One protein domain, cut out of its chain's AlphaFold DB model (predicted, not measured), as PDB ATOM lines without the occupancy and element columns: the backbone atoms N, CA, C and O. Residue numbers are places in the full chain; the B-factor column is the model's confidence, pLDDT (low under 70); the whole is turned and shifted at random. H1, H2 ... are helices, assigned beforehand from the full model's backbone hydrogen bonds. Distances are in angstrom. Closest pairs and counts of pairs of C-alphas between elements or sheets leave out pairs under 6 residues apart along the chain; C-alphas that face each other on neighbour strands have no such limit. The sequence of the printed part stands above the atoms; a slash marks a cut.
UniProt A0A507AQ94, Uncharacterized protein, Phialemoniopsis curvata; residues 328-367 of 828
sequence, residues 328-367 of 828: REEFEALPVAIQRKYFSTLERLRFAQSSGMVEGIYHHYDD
ATOM      1  N   ARG A 328      -2.129 -31.963   8.924       89.50
ATOM      2  CA  ARG A 328      -3.122 -31.207   9.698       89.50
ATOM      3  C   ARG A 328      -2.523 -30.707  11.019       89.50
ATOM      4  O   ARG A 328      -2.772 -29.574  11.418       89.50
ATOM      5  N   GLU A 329      -1.693 -31.525  11.651       92.44
ATOM      6  CA  GLU A 329      -0.999 -31.252  12.910       92.44
ATOM      7  C   GLU A 329       0.061 -30.159  12.718       92.44
ATOM      8  O   GLU A 329       0.165 -29.244  13.534       92.44
ATOM      9  N   GLU A 330       0.801 -30.199  11.604       94.25
ATOM     10  CA  GLU A 330       1.719 -29.127  11.206       94.25
ATOM     11  C   GLU A 330       0.964 -27.812  10.956       94.25
ATOM     12  O   GLU A 330       1.392 -26.759  11.428       94.25
ATOM     13  N   PHE A 331      -0.184 -27.856  10.268       95.19
ATOM     14  CA  PHE A 331      -1.024 -26.682  10.018       95.19
ATOM     15  C   PHE A 331      -1.588 -26.087  11.317       95.19
ATOM     16  O   PHE A 331      -1.520 -24.871  11.510       95.19
ATOM     17  N   GLU A 332      -2.109 -26.914  12.228       94.69
ATOM     18  CA  GLU A 332      -2.627 -26.477  13.533       94.69
ATOM     19  C   GLU A 332      -1.515 -25.915  14.439       94.69
ATOM     20  O   GLU A 332      -1.756 -24.954  15.172       94.69
ATOM     21  N   ALA A 333      -0.281 -26.426  14.334       96.06
ATOM     22  CA  ALA A 333       0.886 -25.907  15.051       96.06
ATOM     23  C   ALA A 333       1.413 -24.557  14.514       96.06
ATOM     24  O   ALA A 333       2.160 -23.862  15.214       96.06
ATOM     25  N   LEU A 334       1.048 -24.146  13.291       96.38
ATOM     26  CA  LEU A 334       1.441 -22.840  12.757       96.38
ATOM     27  C   LEU A 334       0.676 -21.698  13.454       96.38
ATOM     28  O   LEU A 334      -0.548 -21.744  13.560       96.38
ATOM     29  N   PRO A 335       1.349 -20.593  13.840       97.12
ATOM     30  CA  PRO A 335       0.673 -19.407  14.358       97.12
ATOM     31  C   PRO A 335      -0.456 -18.927  13.435       97.12
ATOM     32  O   PRO A 335      -0.274 -18.846  12.220       97.12
ATOM     33  N   VAL A 336      -1.584 -18.498  14.012       92.56
ATOM     34  CA  VAL A 336      -2.796 -18.072  13.274       92.56
ATOM     35  C   VAL A 336      -2.515 -16.999  12.207       92.56
ATOM     36  O   VAL A 336      -3.173 -16.955  11.170       92.56
ATOM     37  N   ALA A 337      -1.498 -16.153  12.400       94.81
ATOM     38  CA  ALA A 337      -1.057 -15.181  11.394       94.81
ATOM     39  C   ALA A 337      -0.455 -15.828  10.126       94.81
ATOM     40  O   ALA A 337      -0.593 -15.276   9.037       94.81
ATOM     41  N   ILE A 338       0.186 -16.994  10.248       96.00
ATOM     42  CA  ILE A 338       0.719 -17.787   9.131       96.00
ATOM     43  C   ILE A 338      -0.420 -18.566   8.461       96.00
ATOM     44  O   ILE A 338      -0.582 -18.441   7.248       96.00
ATOM     45  N   GLN A 339      -1.280 -19.239   9.239       95.25
ATOM     46  CA  GLN A 339      -2.515 -19.875   8.742       95.25
ATOM     47  C   GLN A 339      -3.395 -18.892   7.940       95.25
ATOM     48  O   GLN A 339      -3.969 -19.239   6.906       95.25
ATOM     49  N   ARG A 340      -3.489 -17.630   8.388       94.44
ATOM     50  CA  ARG A 340      -4.233 -16.565   7.696       94.44
ATOM     51  C   ARG A 340      -3.553 -16.036   6.431       94.44
ATOM     52  O   ARG A 340      -4.260 -15.592   5.531       94.44
ATOM     53  N   LYS A 341      -2.219 -16.061   6.357       97.12
ATOM     54  CA  LYS A 341      -1.445 -15.411   5.284       97.12
ATOM     55  C   LYS A 341      -1.001 -16.352   4.157       97.12
ATOM     56  O   LYS A 341      -0.862 -15.886   3.033       97.12
ATOM     57  N   TYR A 342      -0.743 -17.625   4.453       96.00
ATOM     58  CA  TYR A 342      -0.097 -18.557   3.513       96.00
ATOM     59  C   TYR A 342      -0.987 -19.710   3.036       96.00
ATOM     60  O   TYR A 342      -0.587 -20.436   2.137       96.00
ATOM     61  N   PHE A 343      -2.191 -19.841   3.594       96.12
ATOM     62  CA  PHE A 343      -3.202 -20.803   3.159       96.12
ATOM     63  C   PHE A 343      -4.442 -20.036   2.697       96.12
ATOM     64  O   PHE A 343      -4.781 -18.992   3.262       96.12
ATOM     65  N   SER A 344      -5.133 -20.532   1.678       95.06
ATOM     66  CA  SER A 344      -6.415 -19.993   1.219       95.06
ATOM     67  C   SER A 344      -7.543 -20.294   2.214       95.06
ATOM     68  O   SER A 344      -7.421 -21.138   3.104       95.06
ATOM     69  N   THR A 345      -8.693 -19.628   2.062       92.62
ATOM     70  CA  THR A 345      -9.882 -19.942   2.875       92.62
ATOM     71  C   THR A 345     -10.380 -21.370   2.637       92.62
ATOM     72  O   THR A 345     -10.840 -21.999   3.583       92.62
ATOM     73  N   LEU A 346     -10.215 -21.915   1.425       92.50
ATOM     74  CA  LEU A 346     -10.590 -23.295   1.106       92.50
ATOM     75  C   LEU A 346      -9.634 -24.324   1.725       92.50
ATOM     76  O   LEU A 346     -10.088 -25.358   2.199       92.50
ATOM     77  N   GLU A 347      -8.329 -24.049   1.785       92.50
ATOM     78  CA  GLU A 347      -7.378 -24.927   2.486       92.50
ATOM     79  C   GLU A 347      -7.613 -24.899   3.996       92.50
ATOM     80  O   GLU A 347      -7.729 -25.956   4.612       92.50
ATOM     81  N   ARG A 348      -7.806 -23.708   4.586       92.88
ATOM     82  CA  ARG A 348      -8.231 -23.575   5.991       92.88
ATOM     83  C   ARG A 348      -9.519 -24.353   6.281       92.88
ATOM     84  O   ARG A 348      -9.608 -24.999   7.319       92.88
ATOM     85  N   LEU A 349     -10.496 -24.306   5.371       92.31
ATOM     86  CA  LEU A 349     -11.743 -25.059   5.498       92.31
ATOM     87  C   LEU A 349     -11.507 -26.572   5.411       92.31
ATOM     88  O   LEU A 349     -12.055 -27.297   6.230       92.31
ATOM     89  N   ARG A 350     -10.650 -27.053   4.500       90.00
ATOM     90  CA  ARG A 350     -10.288 -28.480   4.406       90.00
ATOM     91  C   ARG A 350      -9.638 -28.994   5.690       90.00
ATOM     92  O   ARG A 350     -10.052 -30.042   6.173       90.00
ATOM     93  N   PHE A 351      -8.694 -28.250   6.276       89.81
ATOM     94  CA  PHE A 351      -8.087 -28.606   7.568       89.81
ATOM     95  C   PHE A 351      -9.088 -28.551   8.738       89.81
ATOM     96  O   PHE A 351      -8.971 -29.328   9.682       89.81
ATOM     97  N   ALA A 352     -10.100 -27.676   8.677       85.06
ATOM     98  CA  ALA A 352     -11.186 -27.636   9.659       85.06
ATOM     99  C   ALA A 352     -12.215 -28.773   9.468       85.06
ATOM    100  O   ALA A 352     -12.743 -29.292  10.447       85.06
ATOM    101  N   GLN A 353     -12.479 -29.201   8.232       82.81
ATOM    102  CA  GLN A 353     -13.375 -30.320   7.918       82.81
ATOM    103  C   GLN A 353     -12.738 -31.670   8.272       82.81
ATOM    104  O   GLN A 353     -13.383 -32.491   8.916       82.81
ATOM    105  N   SER A 354     -11.445 -31.864   7.986       75.69
ATOM    106  CA  SER A 354     -10.674 -33.013   8.497       75.69
ATOM    107  C   SER A 354     -10.371 -32.932  10.002       75.69
ATOM    108  O   SER A 354      -9.668 -33.789  10.546       75.69
ATOM    109  N   SER A 355     -10.904 -31.920  10.700       68.19
ATOM    110  CA  SER A 355     -10.735 -31.776  12.142       68.19
ATOM    111  C   SER A 355     -11.654 -32.691  12.951       68.19
ATOM    112  O   SER A 355     -11.283 -33.105  14.047       68.19
ATOM    113  N   GLY A 356     -12.876 -32.962  12.467       62.88
ATOM    114  CA  GLY A 356     -13.966 -33.561  13.263       62.88
ATOM    115  C   GLY A 356     -14.491 -32.653  14.392       62.88
ATOM    116  O   GLY A 356     -15.631 -32.781  14.828       62.88
ATOM    117  N   MET A 357     -13.703 -31.660  14.815       61.12
ATOM    118  CA  MET A 357     -14.033 -30.680  15.849       61.12
ATOM    119  C   MET A 357     -15.265 -29.817  15.521       61.12
ATOM    120  O   MET A 357     -15.864 -29.269  16.439       61.12
ATOM    121  N   VAL A 358     -15.683 -29.714  14.253       57.69
ATOM    122  CA  VAL A 358     -16.941 -29.039  13.871       57.69
ATOM    123  C   VAL A 358     -18.156 -29.756  14.478       57.69
ATOM    124  O   VAL A 358     -19.012 -29.093  15.061       57.69
ATOM    125  N   GLU A 359     -18.170 -31.091  14.450       58.53
ATOM    126  CA  GLU A 359     -19.200 -31.928  15.086       58.53
ATOM    127  C   GLU A 359     -19.213 -31.710  16.608       58.53
ATOM    128  O   GLU A 359     -20.249 -31.455  17.222       58.53
ATOM    129  N   GLY A 360     -18.019 -31.706  17.214       58.44
ATOM    130  CA  GLY A 360     -17.840 -31.444  18.643       58.44
ATOM    131  C   GLY A 360     -18.286 -30.041  19.070       58.44
ATOM    132  O   GLY A 360     -18.792 -29.878  20.177       58.44
ATOM    133  N   ILE A 361     -18.149 -29.031  18.204       65.06
ATOM    134  CA  ILE A 361     -18.651 -27.673  18.462       65.06
ATOM    135  C   ILE A 361     -20.184 -27.648  18.429       65.06
ATOM    136  O   ILE A 361     -20.777 -27.042  19.320       65.06
ATOM    137  N   TYR A 362     -20.823 -28.324  17.468       63.91
ATOM    138  CA  TYR A 362     -22.287 -28.441  17.419       63.91
ATOM    139  C   TYR A 362     -22.838 -29.111  18.684       63.91
ATOM    140  O   TYR A 362     -23.624 -28.496  19.408       63.91
ATOM    141  N   HIS A 363     -22.334 -30.298  19.032       59.91
ATOM    142  CA  HIS A 363     -22.741 -30.993  20.256       59.91
ATOM    143  C   HIS A 363     -22.469 -30.178  21.531       59.91
ATOM    144  O   HIS A 363     -23.265 -30.225  22.466       59.91
ATOM    145  N   HIS A 364     -21.398 -29.376  21.577       64.62
ATOM    146  CA  HIS A 364     -21.124 -28.516  22.730       64.62
ATOM    147  C   HIS A 364     -22.164 -27.395  22.904       64.62
ATOM    148  O   HIS A 364     -22.520 -27.070  24.040       64.62
ATOM    149  N   TYR A 365     -22.687 -26.824  21.813       65.44
ATOM    150  CA  TYR A 365     -23.781 -25.848  21.889       65.44
ATOM    151  C   TYR A 365     -25.095 -26.488  22.361       65.44
ATOM    152  O   TYR A 365     -25.775 -25.897  23.207       65.44
ATOM    153  N   ASP A 366     -25.412 -27.705  21.911       70.12
ATOM    154  CA  ASP A 366     -26.586 -28.450  22.386       70.12
ATOM    155  C   ASP A 366     -26.462 -28.841  23.868       70.12
ATOM    156  O   ASP A 366     -27.384 -28.596  24.649       70.12
ATOM    157  N   ASP A 367     -25.306 -29.340  24.314       70.50
ATOM    158  CA  ASP A 367     -25.049 -29.644  25.730       70.50
ATOM    159  C   ASP A 367     -25.191 -28.402  26.625       70.50
ATOM    160  O   ASP A 367     -25.807 -28.452  27.697       70.50
TER     161      ASP A 367
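What this domain is: This is residues 328 to 367 of the 828 residues of an uncharacterized protein of Phialemoniopsis curvata (UniProt A0A507AQ94). Three short helices, H1, H2 and H3, make a loose triangle at one end, and a fourth helix, H4, sticks out from it as a free arm, with residues 356 to 367 standing free. The printed part has 40 residues with four named helices, in the order H1, H2, H3, H4, and no named strand; its class is all helix. The whole is loose, with a radius of gyration of the C-alphas of 11.7 A, and only just elongated, spanning 35 by 18 by 15 A.

How they stand to each other: H1, residues 328 to 333, and H2, residues 336 to 342, are close but not clearly touching; their closest C-alphas, those of Phe 331 and Gln 339, are 7.1 A apart. They run opposite ways at a steep tilt of 58 degrees. H3, residues 345 to 353, is near H1, and the closest C-alphas, those of Arg 328 and Phe 351, are 6.0 A apart. The lines of H1 and H3 are about perpendicular, at 73 degrees. H3 is also near H2, with the C-alphas of Gln 339 and Arg 348 closest at 7.3 A, and these two run opposite ways at a steep tilt of 52 degrees. H4, residues 357 to 367, is close to H3 but not clearly touching it; the closest C-alphas, those of Ala 352 and Val 358, are 7.3 A apart. H3 and H4 run the same way at a steep tilt of 64 degrees. H4 is apart from H1 and H2. In H1, H2, H3 and H4 every O i to N i+4 pair is within hydrogen-bond range.

Where its parts are: H1 begins at C-alpha 328, at (-3.122, -31.207, 9.698). H3 is 12.1 A from first to last C-alpha and begins at (-9.882, -19.942, 2.875). H4 is 14.8 A long and ends at C-alpha 367, at (-25.049, -29.644, 25.730).

The domain as a whole: The C-alphas farthest apart, those of Tyr 342 and Asp 367, are 35.2 A apart. The printed part has no cut, and its three links are tight. Residues 333 to 338, of which 336 to 338 belong to H2, also stand free. The mean pLDDT of the printed part is 83.1; residues 355 to 365 are under 70.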